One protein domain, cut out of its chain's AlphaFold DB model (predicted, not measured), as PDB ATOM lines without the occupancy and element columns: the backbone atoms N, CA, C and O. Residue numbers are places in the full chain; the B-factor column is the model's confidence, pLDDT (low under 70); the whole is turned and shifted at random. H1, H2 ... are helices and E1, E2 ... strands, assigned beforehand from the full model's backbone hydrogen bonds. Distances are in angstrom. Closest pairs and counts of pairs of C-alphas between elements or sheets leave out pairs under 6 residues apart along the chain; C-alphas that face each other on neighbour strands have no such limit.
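AT A GLANCE: This is residues 24 to 233 of the 357 residues of the protein "Cytochrome B6" of Deltaproteobacteria bacterium (UniProt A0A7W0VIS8). Little regular structure is here: long loops wind round a short helix, H4, near the middle, while H7 packs across H3 and on H5 to form a row of three helices away from H4, and H1 is near H4 without packing on it. Of 210 printed residues only 66 are in seven named helices and two strands, mostly helix. It is compact, radius of gyration of the C-alphas 16.3 A, spanning 49 by 36 by 31 A.

HOW THE PARTS SIT: Start at H1, residues 33 to 43, near H4, 135 to 138. H2, 90 to 94, touches H3, 100 to 109; H3 touches H7, 216 to 229, closest at C-alphas 105 and 223, 4.1 A. Hairpin E1, 148 to 150, and E2, 162 to 164, has N 163 and O 149 within hydrogen-bond range, 2.8 A. H5, 186 to 195, touches H7; H6, 203 to 208, touches no helix and has 0 of 2 O i to N i+4 pairs within range, 2 of 3 O i to N i+3.

IN THESE COORDINATES: Find H1 at C-alpha 33, (151.624, 164.119, 200.690); H7, 18.6 A, ends at C-alpha 229, (154.572, 175.597, 175.665).

THE WHOLE: The printed part has no cut; link H1 to H2 is long.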
ATOM      1  N   GLN A  24     134.243 170.547 204.462       96.50
ATOM      2  CA  GLN A  24     133.386 171.428 203.652       96.50
ATOM      3  C   GLN A  24     133.083 172.797 204.292       96.50
ATOM      4  O   GLN A  24     133.002 173.804 203.591       96.50
ATOM      5  N   ALA A  25     132.917 172.848 205.617       94.50
ATOM      6  CA  ALA A  25     132.606 174.091 206.330       94.50
ATOM      7  C   ALA A  25     133.721 175.146 206.217       94.50
ATOM      8  O   ALA A  25     133.420 176.336 206.231       94.50
ATOM      9  N   GLU A  26     134.974 174.703 206.084       92.56
ATOM     10  CA  GLU A  26     136.143 175.575 205.938       92.56
ATOM     11  C   GLU A  26     136.544 175.724 204.464       92.56
ATOM     12  O   GLU A  26     136.741 176.833 203.981       92.56
ATOM     13  N   GLY A  27     136.632 174.611 203.729       94.19
ATOM     14  CA  GLY A  27     137.210 174.592 202.387       94.19
ATOM     15  C   GLY A  27     138.725 174.786 202.400       94.19
ATOM     16  O   GLY A  27     139.422 174.296 203.297       94.19
ATOM     17  N   GLY A  28     139.217 175.529 201.411       94.06
ATOM     18  CA  GLY A  28     140.635 175.808 201.224       94.06
ATOM     19  C   GLY A  28     141.360 174.810 200.332       94.06
ATOM     20  O   GLY A  28     140.841 173.737 200.033       94.06
ATOM     21  N   MET A  29     142.558 175.187 199.895       95.94
ATOM     22  CA  MET A  29     143.423 174.289 199.131       95.94
ATOM     23  C   MET A  29     143.901 173.127 200.005       95.94
ATOM     24  O   MET A  29     144.092 173.280 201.220       95.94
ATOM     25  N   LEU A  30     144.106 171.974 199.373       96.44
ATOM     26  CA  LEU A  30     144.619 170.762 199.992       96.44
ATOM     27  C   LEU A  30     145.546 170.038 199.013       96.44
ATOM     28  O   LEU A  30     145.198 169.860 197.846       96.44
ATOM     29  N   PHE A  31     146.719 169.627 199.497       97.81
ATOM     30  CA  PHE A  31     147.793 169.073 198.673       97.81
ATOM     31  C   PHE A  31     148.091 167.622 199.044       97.81
ATOM     32  O   PHE A  31     148.038 167.278 200.226       97.81
ATOM     33  N   PRO A  32     148.462 166.775 198.073       97.62
ATOM     34  CA  PRO A  32     148.867 165.407 198.352       97.62
ATOM     35  C   PRO A  32     150.215 165.363 199.084       97.62
ATOM     36  O   PRO A  32     151.087 166.222 198.916       97.62
ATOM     37  N   ARG A  33     150.427 164.298 199.858       97.06
ATOM     38  CA  ARG A  33     151.624 164.119 200.690       97.06
ATOM     39  C   ARG A  33     152.962 164.213 199.928       97.06
ATOM     40  O   ARG A  33     153.842 164.911 200.429       97.06
ATOM     41  N   PRO A  34     153.144 163.614 198.730       97.19
ATOM     42  CA  PRO A  34     154.387 163.777 197.975       97.19
ATOM     43  C   PRO A  34     154.706 165.236 197.648       97.19
ATOM     44  O   PRO A  34     155.867 165.627 197.745       97.19
ATOM     45  N   GLN A  35     153.696 166.052 197.319       98.06
ATOM     46  CA  GLN A  35     153.889 167.479 197.054       98.06
ATOM     47  C   GLN A  35     154.410 168.195 198.304       98.06
ATOM     48  O   GLN A  35     155.404 168.913 198.223       98.06
ATOM     49  N   ILE A  36     153.771 167.972 199.458       98.00
ATOM     50  CA  ILE A  36     154.168 168.574 200.739       98.00
ATOM     51  C   ILE A  36     155.619 168.204 201.074       98.00
ATOM     52  O   ILE A  36     156.453 169.087 201.280       98.00
ATOM     53  N   GLU A  37     155.943 166.907 201.067       98.06
ATOM     54  CA  GLU A  37     157.264 166.406 201.462       98.06
ATOM     55  C   GLU A  37     158.384 166.943 200.555       98.06
ATOM     56  O   GLU A  37     159.434 167.358 201.051       98.06
ATOM     57  N   HIS A  38     158.167 166.994 199.235       98.25
ATOM     58  CA  HIS A  38     159.185 167.477 198.298       98.25
ATOM     59  C   HIS A  38     159.355 168.998 198.347       98.25
ATOM     60  O   HIS A  38     160.490 169.478 198.314       98.25
ATOM     61  N   ILE A  39     158.268 169.771 198.470       98.25
ATOM     62  CA  ILE A  39     158.355 171.233 198.599       98.25
ATOM     63  C   ILE A  39     159.064 171.622 199.897       98.25
ATOM     64  O   ILE A  39     159.939 172.498 199.864       98.25
ATOM     65  N   LEU A  40     158.766 170.935 201.003       97.88
ATOM     66  CA  LEU A  40     159.446 171.140 202.277       97.88
ATOM     67  C   LEU A  40     160.933 170.795 202.170       97.88
ATOM     68  O   LEU A  40     161.779 171.622 202.513       97.88
ATOM     69  N   ALA A  41     161.266 169.619 201.634       98.31
ATOM     70  CA  ALA A  41     162.653 169.181 201.494       98.31
ATOM     71  C   ALA A  41     163.481 170.092 200.570       98.31
ATOM     72  O   ALA A  41     164.656 170.342 200.839       98.31
ATOM     73  N   GLN A  42     162.885 170.589 199.483       97.94
ATOM     74  CA  GLN A  42     163.598 171.359 198.465       97.94
ATOM     75  C   GLN A  42     163.647 172.860 198.756       97.94
ATOM     76  O   GLN A  42     164.625 173.508 198.390       97.94
ATOM     77  N   THR A  43     162.597 173.423 199.364       96.88
ATOM     78  CA  THR A  43     162.431 174.882 199.502       96.88
ATOM     79  C   THR A  43     162.262 175.370 200.937       96.88
ATOM     80  O   THR A  43     162.324 176.576 201.170       96.88
ATOM     81  N   GLY A  44     162.019 174.466 201.889       95.81
ATOM     82  CA  GLY A  44     161.689 174.806 203.273       95.81
ATOM     83  C   GLY A  44     160.281 175.380 203.477       95.81
ATOM     84  O   GLY A  44     159.934 175.693 204.612       95.81
ATOM     85  N   ARG A  45     159.469 175.533 202.418       95.94
ATOM     86  CA  ARG A  45     158.049 175.899 202.547       95.94
ATOM     87  C   ARG A  45     157.234 174.683 202.945       95.94
ATOM     88  O   ARG A  45     157.440 173.607 202.394       95.94
ATOM     89  N   ASP A  46     156.275 174.887 203.833       95.94
ATOM     90  CA  ASP A  46     155.387 173.824 204.280       95.94
ATOM     91  C   ASP A  46     153.974 174.038 203.731       95.94
ATOM     92  O   ASP A  46     153.382 175.110 203.899       95.94
ATOM     93  N   LEU A  47     153.468 173.018 203.039       96.94
ATOM     94  CA  LEU A  47     152.121 172.984 202.471       96.94
ATOM     95  C   LEU A  47     151.159 172.132 203.323       96.94
ATOM     96  O   LEU A  47     149.999 171.955 202.944       96.94
ATOM     97  N   GLU A  48     151.617 171.613 204.464       97.06
ATOM     98  CA  GLU A  48     150.801 170.850 205.401       97.06
ATOM     99  C   GLU A  48     149.848 171.759 206.181       97.06
ATOM    100  O   GLU A  48     150.236 172.762 206.788       97.06
ATOM    101  N   ARG A  49     148.570 171.378 206.197       97.00
ATOM    102  CA  ARG A  49     147.557 172.029 207.023       97.00
ATOM    103  C   ARG A  49     147.468 171.336 208.374       97.00
ATOM    104  O   ARG A  49     147.331 170.124 208.440       97.00
ATOM    105  N   PHE A  50     147.431 172.105 209.462       96.31
ATOM    106  CA  PHE A  50     147.272 171.523 210.804       96.31
ATOM    107  C   PHE A  50     145.841 171.038 211.084       96.31
ATOM    108  O   PHE A  50     145.584 170.421 212.118       96.31
ATOM    109  N   ASP A  51     144.878 171.403 210.231       96.00
ATOM    110  CA  ASP A  51     143.451 171.271 210.510       96.00
ATOM    111  C   ASP A  51     142.722 170.195 209.688       96.00
ATOM    112  O   ASP A  51     141.529 169.984 209.945       96.00
ATOM    113  N   LEU A  52     143.406 169.556 208.727       95.56
ATOM    114  CA  LEU A  52     143.001 168.326 208.033       95.56
ATOM    115  C   LEU A  52     144.146 167.714 207.203       95.56
ATOM    116  O   LEU A  52     145.048 168.427 206.771       95.56
ATOM    117  N   ASP A  53     144.004 166.424 206.895       94.44
ATOM    118  CA  ASP A  53     144.853 165.670 205.967       94.44
ATOM    119  C   ASP A  53     144.252 165.601 204.551       94.44
ATOM    120  O   ASP A  53     143.048 165.802 204.359       94.44
ATOM    121  N   PHE A  54     145.087 165.262 203.562       96.25
ATOM    122  CA  PHE A  54     144.651 164.922 202.203       96.25
ATOM    123  C   PHE A  54     143.847 163.612 202.185       96.25
ATOM    124  O   PHE A  54     144.204 162.644 202.856       96.25
ATOM    125  N   ASP A  55     142.751 163.582 201.427       94.31
ATOM    126  CA  ASP A  55     141.685 162.586 201.583       94.31
ATOM    127  C   ASP A  55     141.719 161.426 200.575       94.31
ATOM    128  O   ASP A  55     140.948 160.474 200.718       94.31
ATOM    129  N   LEU A  56     142.632 161.458 199.599       95.81
ATOM    130  CA  LEU A  56     142.811 160.389 198.613       95.81
ATOM    131  C   LEU A  56     144.114 159.599 198.835       95.81
ATOM    132  O   LEU A  56     145.161 160.176 199.141       95.81
ATOM    133  N   PRO A  57     144.090 158.262 198.670       95.38
ATOM    134  CA  PRO A  57     145.267 157.426 198.854       95.38
ATOM    135  C   PRO A  57     146.251 157.557 197.685       95.38
ATOM    136  O   PRO A  57     145.855 157.685 196.531       95.38
ATOM    137  N   GLN A  58     147.544 157.391 197.975       94.00
ATOM    138  CA  GLN A  58     148.644 157.597 197.020       94.00
ATOM    139  C   GLN A  58     148.508 156.848 195.682       94.00
ATOM    140  O   GLN A  58     148.945 157.353 194.656       94.00
ATOM    141  N   HIS A  59     147.937 155.641 195.681       94.38
ATOM    142  CA  HIS A  59     147.808 154.819 194.469       94.38
ATOM    143  C   HIS A  59     146.708 155.299 193.507       94.38
ATOM    144  O   HIS A  59     146.595 154.749 192.417       94.38
ATOM    145  N   LEU A  60     145.898 156.280 193.919       95.75
ATOM    146  CA  LEU A  60     144.876 156.936 193.097       95.75
ATOM    147  C   LEU A  60     145.307 158.339 192.647       95.75
ATOM    148  O   LEU A  60     144.481 159.101 192.157       95.75
ATOM    149  N   LEU A  61     146.577 158.696 192.853       96.81
ATOM    150  CA  LEU A  61     147.116 160.004 192.492       96.81
ATOM    151  C   LEU A  61     147.938 159.932 191.203       96.81
ATOM    152  O   LEU A  61     148.430 158.852 190.855       96.81
ATOM    153  N   PRO A  62     148.121 161.074 190.516       96.75
ATOM    154  CA  PRO A  62     148.979 161.173 189.345       96.75
ATOM    155  C   PRO A  62     150.414 160.739 189.630       96.75
ATOM    156  O   PRO A  62     150.887 160.747 190.773       96.75
ATOM    157  N   GLU A  63     151.139 160.431 188.556       93.31
ATOM    158  CA  GLU A  63     152.586 160.257 188.629       93.31
ATOM    159  C   GLU A  63     153.258 161.520 189.190       93.31
ATOM    160  O   GLU A  63     152.894 162.656 188.867       93.31
ATOM    161  N   PHE A  64     154.267 161.309 190.037       96.38
ATOM    162  CA  PHE A  64     154.960 162.379 190.732       96.38
ATOM    163  C   PHE A  64     156.484 162.159 190.764       96.38
ATOM    164  O   PHE A  64     156.916 161.107 191.243       96.38
ATOM    165  N   PRO A  65     157.305 163.154 190.367       96.81
ATOM    166  CA  PRO A  65     156.921 164.374 189.651       96.81
ATOM    167  C   PRO A  65     156.578 164.072 188.183       96.81
ATOM    168  O   PRO A  65     157.084 163.124 187.592       96.81
ATOM    169  N   ALA A  66     155.730 164.899 187.579       97.31
ATOM    170  CA  ALA A  66     155.341 164.755 186.185       97.31
ATOM    171  C   ALA A  66     156.439 165.268 185.245       97.31
ATOM    172  O   ALA A  66     157.076 166.290 185.500       97.31
ATOM    173  N   ALA A  67     156.615 164.598 184.108       97.56
ATOM    174  CA  ALA A  67     157.501 165.068 183.046       97.56
ATOM    175  C   ALA A  67     156.993 166.372 182.398       97.56
ATOM    176  O   ALA A  67     155.782 166.617 182.320       97.56
ATOM    177  N   ILE A  68     157.915 167.177 181.863       98.44
ATOM    178  CA  ILE A  68     157.607 168.385 181.083       98.44
ATOM    179  C   ILE A  68     158.035 168.162 179.640       98.44
ATOM    180  O   ILE A  68     159.213 167.949 179.368       98.44
ATOM    181  N   PHE A  69     157.095 168.304 178.711       97.94
ATOM    182  CA  PHE A  69     157.354 168.295 177.274       97.94
ATOM    183  C   PHE A  69     157.120 169.695 176.709       97.94
ATOM    184  O   PHE A  69     156.198 170.389 177.139       97.94
ATOM    185  N   LEU A  70     157.970 170.125 175.773       98.06
ATOM    186  CA  LEU A  70     157.886 171.455 175.167       98.06
ATOM    187  C   LEU A  70     157.454 171.365 173.705       98.06
ATOM    188  O   LEU A  70     158.134 170.725 172.904       98.06
ATOM    189  N   THR A  71     156.419 172.120 173.332       96.50
ATOM    190  CA  THR A  71     155.945 172.214 171.936       96.50
ATOM    191  C   THR A  71     157.019 172.750 170.979       96.50
ATOM    192  O   THR A  71     157.025 172.434 169.791       96.50
ATOM    193  N   THR A  72     157.952 173.563 171.481       96.06
ATOM    194  CA  THR A  72     159.022 174.203 170.696       96.06
ATOM    195  C   THR A  72     160.304 173.378 170.605       96.06
ATOM    196  O   THR A  72     161.144 173.660 169.750       96.06
ATOM    197  N   ARG A  73     160.478 172.383 171.482       95.69
ATOM    198  CA  ARG A  73     161.673 171.529 171.572       95.69
ATOM    199  C   ARG A  73     161.292 170.059 171.795       95.69
ATOM    200  O   ARG A  73     161.707 169.469 172.796       95.69
ATOM    201  N   PRO A  74     160.527 169.449 170.868       95.00
ATOM    202  CA  PRO A  74     160.121 168.046 170.987       95.00
ATOM    203  C   PRO A  74     161.318 167.079 170.991       95.00
ATOM    204  O   PRO A  74     161.205 165.951 171.459       95.00
ATOM    205  N   ASP A  75     162.484 167.520 170.512       96.31
ATOM    206  CA  ASP A  75     163.735 166.759 170.500       96.31
ATOM    207  C   ASP A  75     164.326 166.496 171.895       96.31
ATOM    208  O   ASP A  75     165.147 165.592 172.045       96.31
ATOM    209  N   LEU A  76     163.938 167.272 172.914       97.25
ATOM    210  CA  LEU A  76     164.529 167.178 174.251       97.25
ATOM    211  C   LEU A  76     163.879 166.124 175.158       97.25
ATOM    212  O   LEU A  76     164.463 165.792 176.188       97.25
ATOM    213  N   GLY A  77     162.701 165.602 174.805       97.00
ATOM    214  CA  GLY A  77     161.933 164.729 175.695       97.00
ATOM    215  C   GLY A  77     161.518 165.447 176.985       97.00
ATOM    216  O   GLY A  77     161.091 166.601 176.936       97.00
ATOM    217  N   ASP A  78     161.634 164.766 178.129       97.94
ATOM    218  CA  ASP A  78     161.342 165.361 179.436       97.94
ATOM    219  C   ASP A  78     162.403 166.401 179.830       97.94
ATOM    220  O   ASP A  78     163.520 166.070 180.233       97.94
ATOM    221  N   VAL A  79     162.039 167.681 179.774       98.19
ATOM    222  CA  VAL A  79     162.948 168.781 180.117       98.19
ATOM    223  C   VAL A  79     163.084 169.027 181.620       98.19
ATOM    224  O   VAL A  79     163.975 169.795 182.004       98.19
ATOM    225  N   SER A  80     162.258 168.386 182.456       97.94
ATOM    226  CA  SER A  80     162.373 168.426 183.921       97.94
ATOM    227  C   SER A  80     163.450 167.477 184.461       97.94
ATOM    228  O   SER A  80     163.912 167.669 185.583       97.94
ATOM    229  N   ASN A  81     163.901 166.507 183.651       96.38
ATOM    230  CA  ASN A  81     164.817 165.433 184.047       96.38
ATOM    231  C   ASN A  81     164.313 164.632 185.269       96.38
ATOM    232  O   ASN A  81     165.115 164.243 186.119       96.38
ATOM    233  N   GLY A  82     162.996 164.429 185.386       97.12
ATOM    234  CA  GLY A  82     162.371 163.780 186.540       97.12
ATOM    235  C   GLY A  82     162.481 164.559 187.857       97.12
ATOM    236  O   GLY A  82     162.301 163.975 188.924       97.12
ATOM    237  N   GLU A  83     162.808 165.856 187.822       98.38
ATOM    238  CA  GLU A  83     162.850 166.707 189.013       98.38
ATOM    239  C   GLU A  83     161.539 167.491 189.187       98.38
ATOM    240  O   GLU A  83     161.004 168.052 188.227       98.38
ATOM    241  N   LEU A  84     161.066 167.637 190.431       98.62
ATOM    242  CA  LEU A  84     160.044 168.635 190.755       98.62
ATOM    243  C   LEU A  84     160.627 170.039 190.538       98.62
ATOM    244  O   LEU A  84     161.657 170.405 191.119       98.62
ATOM    245  N   VAL A  85     159.987 170.833 189.684       98.69
ATOM    246  CA  VAL A  85     160.452 172.171 189.328       98.69
ATOM    247  C   VAL A  85     159.954 173.180 190.358       98.69
ATOM    248  O   VAL A  85     158.758 173.392 190.528       98.69
ATOM    249  N   THR A  86     160.893 173.842 191.031       98.62
ATOM    250  CA  THR A  86     160.624 174.841 192.073       98.62
ATOM    251  C   THR A  86     161.523 176.064 191.903       98.62
ATOM    252  O   THR A  86     162.398 176.117 191.032       98.62
ATOM    253  N   THR A  87     161.385 177.041 192.803       98.12
ATOM    254  CA  THR A  87     162.279 178.205 192.900       98.12
ATOM    255  C   THR A  87     163.768 177.852 193.008       98.12
ATOM    256  O   THR A  87     164.601 178.673 192.629       98.12
ATOM    257  N   HIS A  88     164.125 176.652 193.484       98.31
ATOM    258  CA  HIS A  88     165.518 176.267 193.741       98.31
ATOM    259  C   HIS A  88     166.240 175.676 192.524       98.31
ATOM    260  O   HIS A  88     167.467 175.744 192.446       98.31
ATOM    261  N   ASN A  89     165.515 175.090 191.565       98.50
ATOM    262  CA  ASN A  89     166.123 174.405 190.419       98.50
ATOM    263  C   ASN A  89     165.647 174.901 189.046       98.50
ATOM    264  O   ASN A  89     166.353 174.624 188.073       98.50
ATOM    265  N   PHE A  90     164.549 175.668 188.939       98.62
ATOM    266  CA  PHE A  90     163.996 176.073 187.636       98.62
ATOM    267  C   PHE A  90     165.048 176.738 186.731       98.62
ATOM    268  O   PHE A  90     165.190 176.384 185.564       98.62
ATOM    269  N   TYR A  91     165.868 177.647 187.265       98.62
ATOM    270  CA  TYR A  91     166.861 178.340 186.448       98.62
ATOM    271  C   TYR A  91     167.938 177.382 185.920       98.62
ATOM    272  O   TYR A  91     168.260 177.403 184.734       98.62
ATOM    273  N   ARG A  92     168.464 176.488 186.772       98.31
ATOM    274  CA  ARG A  92     169.445 175.467 186.363       98.31
ATOM    275  C   ARG A  92     168.874 174.550 185.283       98.31
ATOM    276  O   ARG A  92     169.598 174.205 184.354       98.31
ATOM    277  N   LEU A  93     167.616 174.144 185.430       98.50
ATOM    278  CA  LEU A  93     166.965 173.188 184.541       98.50
ATOM    279  C   LEU A  93     166.616 173.782 183.169       98.50
ATOM    280  O   LEU A  93     166.691 173.056 182.175       98.50
ATOM    281  N   PHE A  94     166.263 175.074 183.104       98.56
ATOM    282  CA  PHE A  94     165.610 175.661 181.926       98.56
ATOM    283  C   PHE A  94     166.361 176.806 181.236       98.56
ATOM    284  O   PHE A  94     165.995 177.142 180.111       98.56
ATOM    285  N   LYS A  95     167.414 177.387 181.830       98.00
ATOM    286  CA  LYS A  95     168.121 178.555 181.252       98.00
ATOM    287  C   LYS A  95     168.643 178.357 179.821       98.00
ATOM    288  O   LYS A  95     168.717 179.322 179.073       98.00
ATOM    289  N   ASP A  96     168.979 177.120 179.449       97.25
ATOM    290  CA  ASP A  96     169.512 176.766 178.125       97.25
ATOM    291  C   ASP A  96     168.436 176.138 177.208       97.25
ATOM    292  O   ASP A  96     168.732 175.692 176.099       97.25
ATOM    293  N   LYS A  97     167.181 176.068 177.680       97.44
ATOM    294  CA  LYS A  97     166.039 175.439 176.988       97.44
ATOM    295  C   LYS A  97     164.922 176.430 176.660       97.44
ATOM    296  O   LYS A  97     164.239 176.253 175.656       97.44
ATOM    297  N   LEU A  98     164.743 177.455 177.493       98.06
ATOM    298  CA  LEU A  98     163.731 178.500 177.348       98.06
ATOM    299  C   LEU A  98     164.380 179.840 176.994       98.06
ATOM    300  O   LEU A  98     165.497 180.135 177.417       98.06
ATOM    301  N   ASN A  99     163.661 180.681 176.247       97.56
ATOM    302  CA  ASN A  99     164.075 182.073 176.081       97.56
ATOM    303  C   ASN A  99     163.852 182.861 177.394       97.56
ATOM    304  O   ASN A  99     163.210 182.383 178.329       97.56
ATOM    305  N   ALA A 100     164.369 184.092 177.465       97.12
ATOM    306  CA  ALA A 100     164.305 184.907 178.681       97.12
ATOM    307  C   ALA A 100     162.872 185.188 179.174       97.12
ATOM    308  O   ALA A 100     162.651 185.281 180.379       97.12
ATOM    309  N   LYS A 101     161.908 185.306 178.255       97.19
ATOM    310  CA  LYS A 101     160.504 185.576 178.574       97.19
ATOM    311  C   LYS A 101     159.829 184.343 179.169       97.19
ATOM    312  O   LYS A 101     159.219 184.437 180.227       97.19
ATOM    313  N   ASP A 102     159.991 183.188 178.532       98.06
ATOM    314  CA  ASP A 102     159.410 181.929 179.008       98.06
ATOM    315  C   ASP A 102     160.053 181.493 180.332       98.06
ATOM    316  O   ASP A 102     159.379 180.972 181.218       98.06
ATOM    317  N   LEU A 103     161.348 181.770 180.513       98.38
ATOM    318  CA  LEU A 103     162.047 181.530 181.774       98.38
ATOM    319  C   LEU A 103     161.526 182.425 182.912       98.38
ATOM    320  O   LEU A 103     161.436 181.969 184.053       98.38
ATOM    321  N   ASP A 104     161.162 183.677 182.618       98.44
ATOM    322  CA  ASP A 104     160.492 184.554 183.584       98.44
ATOM    323  C   ASP A 104     159.058 184.090 183.879       98.44
ATOM    324  O   ASP A 104     158.648 184.069 185.040       98.44
ATOM    325  N   GLY A 105     158.333 183.613 182.863       98.50
ATOM    326  CA  GLY A 105     157.059 182.918 183.042       98.50
ATOM    327  C   GLY A 105     157.189 181.739 184.009       98.50
ATOM    328  O   GLY A 105     156.383 181.608 184.927       98.50
ATOM    329  N   LEU A 106     158.252 180.936 183.880       98.75
ATOM    330  CA  LEU A 106     158.481 179.770 184.745       98.75
ATOM    331  C   LEU A 106     158.775 180.207 186.164       98.75
ATOM    332  O   LEU A 106     158.202 179.662 187.103       98.75
ATOM    333  N   ARG A 107     159.629 181.225 186.309       98.56
ATOM    334  CA  ARG A 107     159.929 181.841 187.597       98.56
ATOM    335  C   ARG A 107     158.646 182.264 188.306       98.56
ATOM    336  O   ARG A 107     158.545 182.037 189.503       98.56
ATOM    337  N   LEU A 108     157.694 182.869 187.592       98.31
ATOM    338  CA  LEU A 108     156.408 183.295 188.149       98.31
ATOM    339  C   LEU A 108     155.512 182.103 188.523       98.31
ATOM    340  O   LEU A 108     154.924 182.130 189.597       98.31
ATOM    341  N   LEU A 109     155.453 181.045 187.707       98.56
ATOM    342  CA  LEU A 109     154.642 179.851 187.999       98.56
ATOM    343  C   LEU A 109     155.132 179.057 189.221       98.56
ATOM    344  O   LEU A 109     154.320 178.419 189.892       98.56
ATOM    345  N   VAL A 110     156.433 179.101 189.526       98.50
ATOM    346  CA  VAL A 110     157.010 178.476 190.735       98.50
ATOM    347  C   VAL A 110     157.136 179.438 191.917       98.50
ATOM    348  O   VAL A 110     157.559 179.026 192.996       98.50
ATOM    349  N   PHE A 111     156.811 180.720 191.738       97.56
ATOM    350  CA  PHE A 111     156.879 181.707 192.810       97.56
ATOM    351  C   PHE A 111     155.625 181.621 193.695       97.56
ATOM    352  O   PHE A 111     154.518 181.583 193.161       97.56
ATOM    353  N   PRO A 112     155.762 181.605 195.032       96.25
ATOM    354  CA  PRO A 112     154.610 181.573 195.925       96.25
ATOM    355  C   PRO A 112     153.883 182.922 195.969       96.25
ATOM    356  O   PRO A 112     154.507 183.976 196.102       96.25
ATOM    357  N   PHE A 113     152.555 182.882 195.934       95.44
ATOM    358  CA  PHE A 113     151.672 184.028 196.134       95.44
ATOM    359  C   PHE A 113     150.832 183.832 197.392       95.44
ATOM    360  O   PHE A 113     150.410 182.715 197.692       95.44
ATOM    361  N   ALA A 114     150.553 184.930 198.101       93.94
ATOM    362  CA  ALA A 114     149.684 184.917 199.272       93.94
ATOM    363  C   ALA A 114     148.342 184.240 198.954       93.94
ATOM    364  O   ALA A 114     147.750 184.495 197.906       93.94
ATOM    365  N   GLN A 115     147.871 183.394 199.868       95.56
ATOM    366  CA  GLN A 115     146.688 182.558 199.678       95.56
ATOM    367  C   GLN A 115     145.879 182.488 200.992       95.56
ATOM    368  O   GLN A 115     146.385 182.777 202.079       95.56
ATOM    369  N   GLN A 116     144.591 182.150 200.923       95.50
ATOM    370  CA  GLN A 116     143.684 182.140 202.069       95.50
ATOM    371  C   GLN A 116     144.153 181.310 203.276       95.50
ATOM    372  O   GLN A 116     144.079 181.803 204.398       95.50
ATOM    373  N   GLN A 117     144.600 180.074 203.085       96.00
ATOM    374  CA  GLN A 117     145.074 179.160 204.126       96.00
ATOM    375  C   GLN A 117     146.590 179.255 204.346       96.00
ATOM    376  O   GLN A 117     147.048 179.060 205.474       96.00
ATOM    377  N   PHE A 118     147.351 179.613 203.312       96.06
ATOM    378  CA  PHE A 118     148.808 179.758 203.354       96.06
ATOM    379  C   PHE A 118     149.179 181.248 203.308       96.06
ATOM    380  O   PHE A 118     149.281 181.854 202.240       96.06
ATOM    381  N   ASN A 119     149.332 181.861 204.483       95.81
ATOM    382  CA  ASN A 119     149.641 183.286 204.618       95.81
ATOM    383  C   ASN A 119     150.419 183.596 205.908       95.81
ATOM    384  O   ASN A 119     150.760 182.707 206.690       95.81
ATOM    385  N   LEU A 120     150.694 184.888 206.111       95.19
ATOM    386  CA  LEU A 120     151.558 185.401 207.172       95.19
ATOM    387  C   LEU A 120     150.851 185.705 208.503       95.19
ATOM    388  O   LEU A 120     151.533 185.979 209.486       95.19
ATOM    389  N   ILE A 121     149.516 185.711 208.547       94.81
ATOM    390  CA  ILE A 121     148.744 186.141 209.726       94.81
ATOM    391  C   ILE A 121     148.098 184.950 210.440       94.81
ATOM    392  O   ILE A 121     148.183 183.811 209.990       94.81
ATOM    393  N   ASP A 122     147.452 185.189 211.580       94.25
ATOM    394  CA  ASP A 122     146.862 184.121 212.405       94.25
ATOM    395  C   ASP A 122     145.609 183.472 211.794       94.25
ATOM    396  O   ASP A 122     145.220 182.387 212.211       94.25
ATOM    397  N   ASP A 123     145.027 184.055 210.736       94.06
ATOM    398  CA  ASP A 123     143.976 183.414 209.919       94.06
ATOM    399  C   ASP A 123     144.541 182.419 208.876       94.06
ATOM    400  O   ASP A 123     143.930 182.166 207.837       94.06
ATOM    401  N   ARG A 124     145.727 181.860 209.122       95.50
ATOM    402  CA  ARG A 124     146.317 180.760 208.345       95.50
ATOM    403  C   ARG A 124     145.821 179.397 208.839       95.50
ATOM    404  O   ARG A 124     145.226 179.285 209.912       95.50
ATOM    405  N   ARG A 125     146.048 178.350 208.047       96.69
ATOM    406  CA  ARG A 125     145.773 176.944 208.412       96.69
ATOM    407  C   ARG A 125     147.032 176.074 208.414       96.69
ATOM    408  O   ARG A 125     146.953 174.853 208.457       96.69
ATOM    409  N   VAL A 126     148.185 176.732 208.415       95.94
ATOM    410  CA  VAL A 126     149.526 176.152 208.504       95.94
ATOM    411  C   VAL A 126     150.207 176.615 209.787       95.94
ATOM    412  O   VAL A 126     149.878 177.683 210.308       95.94
ATOM    413  N   ALA A 127     151.114 175.803 210.332       95.12
ATOM    414  CA  ALA A 127     151.703 176.057 211.649       95.12
ATOM    415  C   ALA A 127     152.472 177.392 211.685       95.12
ATOM    416  O   ALA A 127     152.157 178.301 212.465       95.12
ATOM    417  N   GLU A 128     153.417 177.545 210.762       95.75
ATOM    418  CA  GLU A 128     154.272 178.724 210.652       95.75
ATOM    419  C   GLU A 128     153.765 179.701 209.582       95.75
ATOM    420  O   GLU A 128     153.139 179.270 208.613       95.75
ATOM    421  N   PRO A 129     154.029 181.014 209.709       95.88
ATOM    422  CA  PRO A 129     153.764 181.983 208.648       95.88
ATOM    423  C   PRO A 129     154.387 181.553 207.308       95.88
ATOM    424  O   PRO A 129     155.595 181.335 207.225       95.88
ATOM    425  N   GLN A 130     153.578 181.470 206.248       92.88
ATOM    426  CA  GLN A 130     154.028 181.080 204.903       92.88
ATOM    427  C   GLN A 130     153.850 182.228 203.905       92.88
ATOM    428  O   GLN A 130     152.890 182.996 203.982       92.88
ATOM    429  N   LEU A 131     154.750 182.310 202.917       92.44
ATOM    430  CA  LEU A 131     154.629 183.253 201.791       92.44
ATOM    431  C   LEU A 131     153.444 182.928 200.866       92.44
ATOM    432  O   LEU A 131     153.007 183.790 200.108       92.44
ATOM    433  N   GLY A 132     152.936 181.696 200.944       95.25
ATOM    434  CA  GLY A 132     151.758 181.225 200.232       95.25
ATOM    435  C   GLY A 132     152.051 180.084 199.264       95.25
ATOM    436  O   GLY A 132     152.986 179.307 199.480       95.25
ATOM    437  N   VAL A 133     151.235 179.984 198.217       97.25
ATOM    438  CA  VAL A 133     151.164 178.859 197.270       97.25
ATOM    439  C   VAL A 133     151.610 179.321 195.884       97.25
ATOM    440  O   VAL A 133     151.264 180.417 195.453       97.25
ATOM    441  N   ALA A 134     152.408 178.515 195.192       97.69
ATOM    442  CA  ALA A 134     152.786 178.740 193.799       97.69
ATOM    443  C   ALA A 134     151.800 178.049 192.847       97.69
ATOM    444  O   ALA A 134     151.207 177.030 193.193       97.69
ATOM    445  N   CYS A 135     151.678 178.521 191.603       97.88
ATOM    446  CA  CYS A 135     150.829 177.859 190.604       97.88
ATOM    447  C   CYS A 135     151.223 176.382 190.413       97.88
ATOM    448  O   CYS A 135     150.358 175.513 190.325       97.88
ATOM    449  N   PHE A 136     152.528 176.091 190.400       98.44
ATOM    450  CA  PHE A 136     153.064 174.728 190.290       98.44
ATOM    451  C   PHE A 136     152.973 173.905 191.587       98.44
ATOM    452  O   PHE A 136     153.342 172.736 191.573       98.44
ATOM    453  N   ASP A 137     152.455 174.450 192.694       98.12
ATOM    454  CA  ASP A 137     152.136 173.620 193.863       98.12
ATOM    455  C   ASP A 137     150.869 172.783 193.633       98.12
ATOM    456  O   ASP A 137     150.795 171.647 194.098       98.12
ATOM    457  N   CYS A 138     149.890 173.310 192.883       97.56
ATOM    458  CA  CYS A 138     148.734 172.540 192.406       97.56
ATOM    459  C   CYS A 138     149.037 171.892 191.044       97.56
ATOM    460  O   CYS A 138     148.730 170.729 190.804       97.56
ATOM    461  N   HIS A 139     149.668 172.649 190.142       97.75
ATOM    462  CA  HIS A 139     150.002 172.198 188.793       97.75
ATOM    463  C   HIS A 139     151.465 171.737 188.697       97.75
ATOM    464  O   HIS A 139     152.243 172.327 187.939       97.75
ATOM    465  N   GLN A 140     151.873 170.747 189.498       96.56
ATOM    466  CA  GLN A 140     153.270 170.299 189.547       96.56
ATOM    467  C   GLN A 140     153.803 169.969 188.156       96.56
ATOM    468  O   GLN A 140     153.199 169.212 187.396       96.56
ATOM    469  N   ASN A 141     154.911 170.620 187.794       98.19
ATOM    470  CA  ASN A 141     155.519 170.511 186.473       98.19
ATOM    471  C   ASN A 141     154.531 170.752 185.308       98.19
ATOM    472  O   ASN A 141     154.659 170.177 184.231       98.19
ATOM    473  N   GLY A 142     153.516 171.600 185.496       97.75
ATOM    474  CA  GLY A 142     152.493 171.835 184.477       97.75
ATOM    475  C   GLY A 142     151.438 170.730 184.353       97.75
ATOM    476  O   GLY A 142     150.602 170.782 183.448       97.75
ATOM    477  N   HIS A 143     151.451 169.739 185.239       98.06
ATOM    478  CA  HIS A 143     150.482 168.653 185.309       98.06
ATOM    479  C   HIS A 143     149.739 168.657 186.647       98.06
ATOM    480  O   HIS A 143     150.115 169.373 187.566       98.06
ATOM    481  N   THR A 144     148.658 167.889 186.758       97.19
ATOM    482  CA  THR A 144     147.935 167.762 188.028       97.19
ATOM    483  C   THR A 144     148.724 166.925 189.042       97.19
ATOM    484  O   THR A 144     149.526 166.063 188.678       97.19
ATOM    485  N   ASN A 145     148.489 167.177 190.326       97.00
ATOM    486  CA  ASN A 145     148.820 166.276 191.431       97.00
ATOM    487  C   ASN A 145     147.582 165.867 192.245       97.00
ATOM    488  O   ASN A 145     147.733 165.368 193.356       97.00
ATOM    489  N   ALA A 146     146.378 166.092 191.713       97.12
ATOM    490  CA  ALA A 146     145.103 165.947 192.412       97.12
ATOM    491  C   ALA A 146     144.943 166.863 193.643       97.12
ATOM    492  O   ALA A 146     144.138 166.584 194.535       97.12
ATOM    493  N   ALA A 147     145.705 167.966 193.729       97.31
ATOM    494  CA  ALA A 147     145.384 169.029 194.673       97.31
ATOM    495  C   ALA A 147     143.964 169.530 194.410       97.31
ATOM    496  O   ALA A 147     143.541 169.698 193.266       97.31
ATOM    497  N   THR A 148     143.238 169.807 195.482       95.94
ATOM    498  CA  THR A 148     141.824 170.162 195.398       95.94
ATOM    499  C   THR A 148     141.518 171.406 196.216       95.94
ATOM    500  O   THR A 148     142.257 171.777 197.131       95.94
ATOM    501  N   HIS A 149     140.417 172.070 195.877       93.81
ATOM    502  CA  HIS A 149     139.856 173.179 196.638       93.81
ATOM    503  C   HIS A 149     138.325 173.220 196.430       93.81
ATOM    504  O   HIS A 149     137.724 172.313 195.867       93.81
ATOM    505  N   LEU A 150     137.665 174.272 196.903       94.25
ATOM    506  CA  LEU A 150     136.251 174.553 196.803       94.25
ATOM    507  C   LEU A 150     136.080 175.778 195.923       94.25
ATOM    508  O   LEU A 150     136.682 176.826 196.170       94.25
ATOM    509  N   VAL A 151     135.173 175.686 194.963       91.38
ATOM    510  CA  VAL A 151     134.912 176.779 194.029       91.38
ATOM    511  C   VAL A 151     134.534 178.079 194.762       91.38
ATOM    512  O   VAL A 151     133.681 178.085 195.646       91.38
ATOM    513  N   GLY A 152     135.196 179.196 194.447       87.94
ATOM    514  CA  GLY A 152     135.093 180.445 195.221       87.94
ATOM    515  C   GLY A 152     133.843 181.309 194.986       87.94
ATOM    516  O   GLY A 152     133.595 182.223 195.765       87.94
ATOM    517  N   ASP A 153     133.034 181.064 193.954       83.75
ATOM    518  CA  ASP A 153     131.878 181.897 193.546       83.75
ATOM    519  C   ASP A 153     130.509 181.402 194.003       83.75
ATOM    520  O   ASP A 153     129.552 182.175 193.962       83.75
ATOM    521  N   ILE A 154     130.377 180.153 194.441       89.56
ATOM    522  CA  ILE A 154     129.072 179.629 194.850       89.56
ATOM    523  C   ILE A 154     128.788 179.998 196.312       89.56
ATOM    524  O   ILE A 154     129.677 179.986 197.171       89.56
ATOM    525  N   ARG A 155     127.538 180.366 196.612       90.62
ATOM    526  CA  ARG A 155     127.056 180.676 197.967       90.62
ATOM    527  C   ARG A 155     125.698 180.002 198.223       90.62
ATOM    528  O   ARG A 155     124.901 179.911 197.291       90.62
ATOM    529  N   PRO A 156     125.393 179.595 199.473       93.81
ATOM    530  CA  PRO A 156     126.264 179.636 200.658       93.81
ATOM    531  C   PRO A 156     127.377 178.567 200.615       93.81
ATOM    532  O   PRO A 156     127.420 177.758 199.695       93.81
ATOM    533  N   GLN A 157     128.279 178.557 201.608       94.69
ATOM    534  CA  GLN A 157     129.438 177.641 201.702       94.69
ATOM    535  C   GLN A 157     129.085 176.164 201.449       94.69
ATOM    536  O   GLN A 157     129.839 175.440 200.805       94.69
ATOM    537  N   SER A 158     127.916 175.725 201.915       96.12
ATOM    538  CA  SER A 158     127.437 174.352 201.750       96.12
ATOM    539  C   SER A 158     127.154 173.957 200.296       96.12
ATOM    540  O   SER A 158     126.981 172.779 200.036       96.12
ATOM    541  N   HIS A 159     127.095 174.900 199.351       95.12
ATOM    542  CA  HIS A 159     126.900 174.632 197.918       95.12
ATOM    543  C   HIS A 159     128.189 174.739 197.095       95.12
ATOM    544  O   HIS A 159     128.157 174.536 195.886       95.12
ATOM    545  N   ARG A 160     129.322 175.105 197.707       94.44
ATOM    546  CA  ARG A 160     130.592 175.188 196.983       94.44
ATOM    547  C   ARG A 160     131.073 173.777 196.667       94.44
ATOM    548  O   ARG A 160     131.371 173.023 197.585       94.44
ATOM    549  N   ASN A 161     131.158 173.433 195.390       94.25
ATOM    550  CA  ASN A 161     131.654 172.127 194.973       94.25
ATOM    551  C   ASN A 161     133.168 172.028 195.164       94.25
ATOM    552  O   ASN A 161     133.882 173.026 195.007       94.25
ATOM    553  N   ARG A 162     133.629 170.810 195.468       95.31
ATOM    554  CA  ARG A 162     135.023 170.411 195.282       95.31
ATOM    555  C   ARG A 162     135.399 170.616 193.817       95.31
ATOM    556  O   ARG A 162     134.572 170.405 192.933       95.31
ATOM    557  N   ILE A 163     136.621 171.063 193.582       94.50
ATOM    558  CA  ILE A 163     137.194 171.184 192.249       94.50
ATOM    559  C   ILE A 163     138.557 170.504 192.215       94.50
ATOM    560  O   ILE A 163     139.377 170.718 193.111       94.50
ATOM    561  N   ASP A 164     138.771 169.691 191.188       94.19
ATOM    562  CA  ASP A 164     140.090 169.164 190.835       94.19
ATOM    563  C   ASP A 164     140.973 170.275 190.247       94.19
ATOM    564  O   ASP A 164     140.487 171.254 189.663       94.19
ATOM    565  N   THR A 165     142.283 170.088 190.352       94.88
ATOM    566  CA  THR A 165     143.281 170.838 189.602       94.88
ATOM    567  C   THR A 165     143.540 170.159 188.251       94.88
ATOM    568  O   THR A 165     144.232 169.147 188.203       94.88
ATOM    569  N   PRO A 166     143.111 170.723 187.108       95.12
ATOM    570  CA  PRO A 166     143.369 170.107 185.810       95.12
ATOM    571  C   PRO A 166     144.833 170.258 185.361       95.12
ATOM    572  O   PRO A 166     145.538 171.201 185.725       95.12
ATOM    573  N   SER A 167     145.281 169.367 184.474       96.62
ATOM    574  CA  SER A 167     146.566 169.496 183.768       96.62
ATOM    575  C   SER A 167     146.644 170.787 182.934       96.62
ATOM    576  O   SER A 167     145.683 171.149 182.252       96.62
ATOM    577  N   LEU A 168     147.813 171.443 182.921       97.62
ATOM    578  CA  LEU A 168     148.104 172.583 182.036       97.62
ATOM    579  C   LEU A 168     148.704 172.150 180.689       97.62
ATOM    580  O   LEU A 168     148.920 172.985 179.811       97.62
ATOM    581  N   ARG A 169     148.966 170.857 180.490       97.19
ATOM    582  CA  ARG A 169     149.437 170.340 179.200       97.19
ATOM    583  C   ARG A 169     148.404 170.611 178.103       97.19
ATOM    584  O   ARG A 169     147.204 170.405 178.287       97.19
ATOM    585  N   GLY A 170     148.872 171.104 176.960       95.88
ATOM    586  CA  GLY A 170     148.041 171.382 175.791       95.88
ATOM    587  C   GLY A 170     147.112 172.594 175.911       95.88
ATOM    588  O   GLY A 170     146.244 172.778 175.058       95.88
ATOM    589  N   VAL A 171     147.272 173.463 176.920       96.06
ATOM    590  CA  VAL A 171     146.396 174.643 177.098       96.06
ATOM    591  C   VAL A 171     146.412 175.616 175.916       96.06
ATOM    592  O   VAL A 171     145.458 176.370 175.741       96.06
ATOM    593  N   HIS A 172     147.428 175.565 175.048       94.81
ATOM    594  CA  HIS A 172     147.487 176.355 173.812       94.81
ATOM    595  C   HIS A 172     146.323 176.077 172.841       94.81
ATOM    596  O   HIS A 172     145.938 176.949 172.049       94.81
ATOM    597  N   GLN A 173     145.721 174.888 172.911       93.25
ATOM    598  CA  GLN A 173     144.577 174.500 172.078       93.25
ATOM    599  C   GLN A 173     143.228 174.786 172.746       93.25
ATOM    600  O   GLN A 173     142.198 174.809 172.068       93.25
ATOM    601  N   GLN A 174     143.226 175.081 174.048       94.00
ATOM    602  CA  GLN A 174     142.005 175.316 174.804       94.00
ATOM    603  C   GLN A 174     141.425 176.713 174.538       94.00
ATOM    604  O   GLN A 174     142.145 177.662 174.209       94.00
ATOM    605  N   ARG A 175     140.097 176.834 174.644       92.62
ATOM    606  CA  ARG A 175     139.356 178.095 174.411       92.62
ATOM    607  C   ARG A 175     138.395 178.485 175.528       92.62
ATOM    608  O   ARG A 175     137.897 179.600 175.532       92.62
ATOM    609  N   VAL A 176     138.138 177.573 176.457       94.25
ATOM    610  CA  VAL A 176     137.238 177.767 177.595       94.25
ATOM    611  C   VAL A 176     138.003 177.361 178.848       94.25
ATOM    612  O   VAL A 176     138.649 176.319 178.846       94.25
ATOM    613  N   PHE A 177     137.976 178.162 179.903       94.00
ATOM    614  CA  PHE A 177     138.767 177.982 181.119       94.00
ATOM    615  C   PHE A 177     137.884 178.126 182.362       94.00
ATOM    616  O   PHE A 177     136.901 178.873 182.371       94.00
ATOM    617  N   GLY A 178     138.239 177.389 183.416       90.94
ATOM    618  CA  GLY A 178     137.394 177.175 184.590       90.94
ATOM    619  C   GLY A 178     136.253 176.199 184.304       90.94
ATOM    620  O   GLY A 178     135.463 176.408 183.385       90.94
ATOM    621  N   SER A 179     136.152 175.147 185.119       89.31
ATOM    622  CA  SER A 179     135.192 174.047 184.941       89.31
ATOM    623  C   SER A 179     133.737 174.508 184.813       89.31
ATOM    624  O   SER A 179     132.988 173.884 184.070       89.31
ATOM    625  N   GLN A 180     133.366 175.613 185.475       87.94
ATOM    626  CA  GLN A 180     132.002 176.169 185.536       87.94
ATOM    627  C   GLN A 180     131.886 177.645 185.094       87.94
ATOM    628  O   GLN A 180     130.801 178.219 185.151       87.94
ATOM    629  N   ARG A 181     132.980 178.297 184.672       85.75
ATOM    630  CA  ARG A 181     133.020 179.770 184.487       85.75
ATOM    631  C   ARG A 181     133.083 180.242 183.044       85.75
ATOM    632  O   ARG A 181     132.761 181.394 182.772       85.75
ATOM    633  N   ALA A 182     133.512 179.366 182.143       89.06
ATOM    634  CA  ALA A 182     133.666 179.654 180.726       89.06
ATOM    635  C   ALA A 182     134.506 180.912 180.402       89.06
ATOM    636  O   ALA A 182     134.142 181.706 179.536       89.06
ATOM    637  N   LEU A 183     135.640 181.104 181.085       94.12
ATOM    638  CA  LEU A 183     136.611 182.153 180.739       94.12
ATOM    639  C   LEU A 183     137.265 181.843 179.386       94.12
ATOM    640  O   LEU A 183     137.469 180.682 179.059       94.12
ATOM    641  N   MET A 184     137.596 182.859 178.588       94.31
ATOM    642  CA  MET A 184     137.947 182.652 177.170       94.31
ATOM    643  C   MET A 184     139.454 182.597 176.888       94.31
ATOM    644  O   MET A 184     139.868 182.303 175.766       94.31
ATOM    645  N   SER A 185     140.292 182.867 177.889       95.56
ATOM    646  CA  SER A 185     141.748 182.807 177.763       95.56
ATOM    647  C   SER A 185     142.413 182.327 179.052       95.56
ATOM    648  O   SER A 185     141.848 182.453 180.144       95.56
ATOM    649  N   ILE A 186     143.624 181.781 178.924       96.31
ATOM    650  CA  ILE A 186     144.427 181.364 180.078       96.31
ATOM    651  C   ILE A 186     144.909 182.582 180.876       96.31
ATOM    652  O   ILE A 186     145.056 182.507 182.092       96.31
ATOM    653  N   GLU A 187     145.086 183.727 180.218       97.19
ATOM    654  CA  GLU A 187     145.393 185.007 180.844       97.19
ATOM    655  C   GLU A 187     144.257 185.450 181.777       97.19
ATOM    656  O   GLU A 187     144.505 185.752 182.945       97.19
ATOM    657  N   ASP A 188     143.007 185.426 181.296       96.00
ATOM    658  CA  ASP A 188     141.839 185.778 182.115       96.00
ATOM    659  C   ASP A 188     141.669 184.797 183.280       96.00
ATOM    660  O   ASP A 188     141.343 185.206 184.395       96.00
ATOM    661  N   PHE A 189     141.923 183.504 183.040       95.44
ATOM    662  CA  PHE A 189     141.896 182.496 184.097       95.44
ATOM    663  C   PHE A 189     142.993 182.732 185.140       95.44
ATOM    664  O   PHE A 189     142.712 182.666 186.328       95.44
ATOM    665  N   THR A 190     144.211 183.082 184.723       96.06
ATOM    666  CA  THR A 190     145.337 183.372 185.627       96.06
ATOM    667  C   THR A 190     145.046 184.580 186.521       96.06
ATOM    668  O   THR A 190     145.300 184.540 187.725       96.06
ATOM    669  N   GLU A 191     144.473 185.654 185.967       94.94
ATOM    670  CA  GLU A 191     144.048 186.807 186.769       94.94
ATOM    671  C   GLU A 191     142.912 186.454 187.730       94.94
ATOM    672  O   GLU A 191     142.927 186.891 188.882       94.94
ATOM    673  N   PHE A 192     141.931 185.673 187.271       93.00
ATOM    674  CA  PHE A 192     140.832 185.201 188.108       93.00
ATOM    675  C   PHE A 192     141.342 184.340 189.273       93.00
ATOM    676  O   PHE A 192     140.957 184.573 190.421       93.00
ATOM    677  N   GLU A 193     142.216 183.378 188.987       92.69
ATOM    678  CA  GLU A 193     142.725 182.421 189.964       92.69
ATOM    679  C   GLU A 193     143.418 183.155 191.115       92.69
ATOM    680  O   GLU A 193     143.063 182.980 192.282       92.69
ATOM    681  N   GLN A 194     144.317 184.084 190.782       91.62
ATOM    682  CA  GLN A 194     145.081 184.831 191.774       91.62
ATOM    683  C   GLN A 194     144.239 185.857 192.546       91.62
ATOM    684  O   GLN A 194     144.483 186.082 193.731       91.62
ATOM    685  N   ARG A 195     143.242 186.482 191.903       87.56
ATOM    686  CA  ARG A 195     142.431 187.534 192.542       87.56
ATOM    687  C   ARG A 195     141.247 187.011 193.339       87.56
ATOM    688  O   ARG A 195     140.792 187.700 194.248       87.56
ATOM    689  N   ALA A 196     140.724 185.842 192.984       88.81
ATOM    690  CA  ALA A 196     139.493 185.317 193.559       88.81
ATOM    691  C   ALA A 196     139.669 183.917 194.147       88.81
ATOM    692  O   ALA A 196     139.403 183.731 195.334       88.81
ATOM    693  N   ALA A 197     140.104 182.934 193.355       90.50
ATOM    694  CA  ALA A 197     140.138 181.538 193.803       90.50
ATOM    695  C   ALA A 197     141.151 181.300 194.936       90.50
ATOM    696  O   ALA A 197     140.827 180.612 195.903       90.50
ATOM    697  N   TYR A 198     142.314 181.958 194.887       93.62
ATOM    698  CA  TYR A 198     143.324 181.941 195.955       93.62
ATOM    699  C   TYR A 198     142.806 182.455 197.302       93.62
ATOM    700  O   TYR A 198     143.377 182.132 198.342       93.62
ATOM    701  N   PHE A 199     141.729 183.237 197.290       94.38
ATOM    702  CA  PHE A 199     141.132 183.836 198.479       94.38
ATOM    703  C   PHE A 199     139.720 183.319 198.755       94.38
ATOM    704  O   PHE A 199     138.955 183.967 199.459       94.38
ATOM    705  N   ASP A 200     139.346 182.166 198.195       92.94
ATOM    706  CA  ASP A 200     138.042 181.518 198.398       92.94
ATOM    707  C   ASP A 200     136.849 182.405 197.960       92.94
ATOM    708  O   ASP A 200     135.707 182.228 198.398       92.94
ATOM    709  N   GLY A 201     137.107 183.384 197.086       90.50
ATOM    710  CA  GLY A 201     136.168 184.440 196.700       90.50
ATOM    711  C   GLY A 201     135.947 185.533 197.756       90.50
ATOM    712  O   GLY A 201     134.996 186.302 197.624       90.50
ATOM    713  N   ASP A 202     136.778 185.605 198.797       90.81
ATOM    714  CA  ASP A 202     136.774 186.633 199.846       90.81
ATOM    715  C   ASP A 202     137.829 187.713 199.546       90.81
ATOM    716  O   ASP A 202     138.972 187.684 200.009       90.81
ATOM    717  N   ILE A 203     137.429 188.683 198.723       87.50
ATOM    718  CA  ILE A 203     138.300 189.784 198.290       87.50
ATOM    719  C   ILE A 203     138.678 190.740 199.431       87.50
ATOM    720  O   ILE A 203     139.721 191.391 199.361       87.50
ATOM    721  N   ASP A 204     137.874 190.804 200.494       88.81
ATOM    722  CA  ASP A 204     138.140 191.680 201.635       88.81
ATOM    723  C   ASP A 204     139.316 191.130 202.453       88.81
ATOM    724  O   ASP A 204     140.249 191.861 202.804       88.81
ATOM    725  N   LYS A 205     139.335 189.812 202.692       91.00
ATOM    726  CA  LYS A 205     140.471 189.143 203.341       91.00
ATOM    727  C   LYS A 205     141.722 189.105 202.471       91.00
ATOM    728  O   LYS A 205     142.824 189.105 203.023       91.00
ATOM    729  N   ALA A 206     141.578 189.109 201.148       93.69
ATOM    730  CA  ALA A 206     142.716 189.116 200.233       93.69
ATOM    731  C   ALA A 206     143.658 190.304 200.488       93.69
ATOM    732  O   ALA A 206     144.875 190.130 200.577       93.69
ATOM    733  N   ALA A 207     143.100 191.503 200.695       91.88
ATOM    734  CA  ALA A 207     143.877 192.702 201.014       91.88
ATOM    735  C   ALA A 207     144.645 192.565 202.339       91.88
ATOM    736  O   ALA A 207     145.835 192.877 202.400       91.88
ATOM    737  N   LEU A 208     143.996 192.039 203.385       92.31
ATOM    738  CA  LEU A 208     144.622 191.805 204.694       92.31
ATOM    739  C   LEU A 208     145.768 190.789 204.629       92.31
ATOM    740  O   LEU A 208     146.731 190.895 205.385       92.31
ATOM    741  N   LYS A 209     145.665 189.814 203.723       94.25
ATOM    742  CA  LYS A 209     146.660 188.753 203.518       94.25
ATOM    743  C   LYS A 209     147.755 189.136 202.523       94.25
ATOM    744  O   LYS A 209     148.653 188.335 202.282       94.25
ATOM    745  N   GLY A 210     147.721 190.359 201.990       91.06
ATOM    746  CA  GLY A 210     148.770 190.885 201.125       91.06
ATOM    747  C   GLY A 210     148.678 190.404 199.681       91.06
ATOM    748  O   GLY A 210     149.711 190.145 199.065       91.06
ATOM    749  N   ILE A 211     147.462 190.283 199.130       92.31
ATOM    750  CA  ILE A 211     147.284 190.068 197.689       92.31
ATOM    751  C   ILE A 211     148.138 191.060 196.888       92.31
ATOM    752  O   ILE A 211     148.121 192.268 197.128       92.31
ATOM    753  N   ASN A 212     148.869 190.537 195.907       89.81
ATOM    754  CA  ASN A 212     149.657 191.329 194.972       89.81
ATOM    755  C   ASN A 212     149.139 191.080 193.551       89.81
ATOM    756  O   ASN A 212     149.560 190.099 192.934       89.81
ATOM    757  N   PRO A 213     148.173 191.875 193.058       91.06
ATOM    758  CA  PRO A 213     147.582 191.656 191.747       91.06
ATOM    759  C   PRO A 213     148.643 191.626 190.648       91.06
ATOM    760  O   PRO A 213     149.473 192.524 190.544       91.06
ATOM    761  N   LEU A 214     148.582 190.591 189.814       94.69
ATOM    762  CA  LEU A 214     149.512 190.415 188.707       94.69
ATOM    763  C   LEU A 214     149.277 191.472 187.623       94.69
ATOM    764  O   LEU A 214     148.134 191.709 187.218       94.69
ATOM    765  N   ASP A 215     150.362 192.064 187.123       96.00
ATOM    766  CA  ASP A 215     150.320 192.911 185.935       96.00
ATOM    767  C   ASP A 215     150.056 192.064 184.684       96.00
ATOM    768  O   ASP A 215     150.753 191.082 184.404       96.00
ATOM    769  N   ARG A 216     149.053 192.469 183.898       95.69
ATOM    770  CA  ARG A 216     148.617 191.697 182.733       95.69
ATOM    771  C   ARG A 216     149.668 191.680 181.622       95.69
ATOM    772  O   ARG A 216     149.837 190.658 180.960       95.69
ATOM    773  N   GLN A 217     150.349 192.804 181.396       93.44
ATOM    774  CA  GLN A 217     151.231 192.978 180.239       93.44
ATOM    775  C   GLN A 217     152.588 192.294 180.413       93.44
ATOM    776  O   GLN A 217     153.160 191.848 179.421       93.44
ATOM    777  N   SER A 218     153.082 192.199 181.647       93.50
ATOM    778  CA  SER A 218     154.385 191.614 181.960       93.50
ATOM    779  C   SER A 218     154.279 190.265 182.666       93.50
ATOM    780  O   SER A 218     154.915 189.316 182.243       93.50
ATOM    781  N   GLN A 219     153.462 190.116 183.706       97.56
ATOM    782  CA  GLN A 219     153.472 188.885 184.501       97.56
ATOM    783  C   GLN A 219     152.529 187.831 183.922       97.56
ATOM    784  O   GLN A 219     152.954 186.716 183.618       97.56
ATOM    785  N   VAL A 220     151.255 188.185 183.737       98.12
ATOM    786  CA  VAL A 220     150.233 187.248 183.234       98.12
ATOM    787  C   VAL A 220     150.589 186.765 181.836       98.12
ATOM    788  O   VAL A 220     150.527 185.570 181.564       98.12
ATOM    789  N   GLN A 221     151.029 187.673 180.962       97.81
ATOM    790  CA  GLN A 221     151.434 187.301 179.614       97.81
ATOM    791  C   GLN A 221     152.637 186.342 179.607       97.81
ATOM    792  O   GLN A 221     152.635 185.387 178.838       97.81
ATOM    793  N   HIS A 222     153.658 186.550 180.447       98.44
ATOM    794  CA  HIS A 222     154.811 185.642 180.506       98.44
ATOM    795  C   HIS A 222     154.413 184.250 181.012       98.44
ATOM    796  O   HIS A 222     154.833 183.247 180.438       98.44
ATOM    797  N   MET A 223     153.567 184.185 182.048       98.56
ATOM    798  CA  MET A 223     153.020 182.918 182.544       98.56
ATOM    799  C   MET A 223     152.227 182.187 181.460       98.56
ATOM    800  O   MET A 223     152.471 181.006 181.223       98.56
ATOM    801  N   ALA A 224     151.338 182.894 180.764       98.19
ATOM    802  CA  ALA A 224     150.504 182.322 179.716       98.19
ATOM    803  C   ALA A 224     151.318 181.768 178.542       98.19
ATOM    804  O   ALA A 224     151.014 180.686 178.046       98.19
ATOM    805  N   GLU A 225     152.355 182.478 178.092       97.31
ATOM    806  CA  GLU A 225     153.211 182.000 177.001       97.31
ATOM    807  C   GLU A 225     153.945 180.720 177.389       97.31
ATOM    808  O   GLU A 225     153.898 179.751 176.636       97.31
ATOM    809  N   LEU A 226     154.507 180.655 178.600       98.44
ATOM    810  CA  LEU A 226     155.106 179.417 179.081       98.44
ATOM    811  C   LEU A 226     154.080 178.288 179.201       98.44
ATOM    812  O   LEU A 226     154.357 177.172 178.770       98.44
ATOM    813  N   GLN A 227     152.906 178.548 179.778       98.50
ATOM    814  CA  GLN A 227     151.855 177.537 179.913       98.50
ATOM    815  C   GLN A 227     151.471 176.956 178.542       98.50
ATOM    816  O   GLN A 227     151.302 175.748 178.411       98.50
ATOM    817  N   LYS A 228     151.421 177.786 177.492       97.94
ATOM    818  CA  LYS A 228     151.158 177.352 176.108       97.94
ATOM    819  C   LYS A 228     152.273 176.476 175.515       97.94
ATOM    820  O   LYS A 228     152.011 175.771 174.540       97.94
ATOM    821  N   LEU A 229     153.482 176.487 176.081       98.25
ATOM    822  CA  LEU A 229     154.572 175.597 175.665       98.25
ATOM    823  C   LEU A 229     154.468 174.189 176.247       98.25
ATOM    824  O   LEU A 229     155.130 173.293 175.730       98.25
ATOM    825  N   LEU A 230     153.672 173.990 177.299       98.25
ATOM    826  CA  LEU A 230     153.530 172.700 177.968       98.25
ATOM    827  C   LEU A 230     152.737 171.755 177.064       98.25
ATOM    828  O   LEU A 230     151.539 171.953 176.841       98.25
ATOM    829  N   ASP A 231     153.414 170.753 176.514       97.31
ATOM    830  CA  ASP A 231     152.831 169.797 175.575       97.31
ATOM    831  C   ASP A 231     152.316 168.533 176.274       97.31
ATOM    832  O   ASP A 231     152.617 168.260 177.441       97.31
ATOM    833  N   PHE A 232     151.514 167.759 175.551       95.69
ATOM    834  CA  PHE A 232     151.090 166.431 175.976       95.69
ATOM    835  C   PHE A 232     152.270 165.442 175.990       95.69
ATOM    836  O   PHE A 232     153.235 165.615 175.240       95.69
ATOM    837  N   PRO A 233     152.204 164.380 176.815       93.38
ATOM    838  CA  PRO A 233     153.166 163.287 176.740       93.38
ATOM    839  C   PRO A 233     153.132 162.612 175.356       93.38
ATOM    840  O   PRO A 233     152.077 162.570 174.712       93.38
TER     841      PRO A 233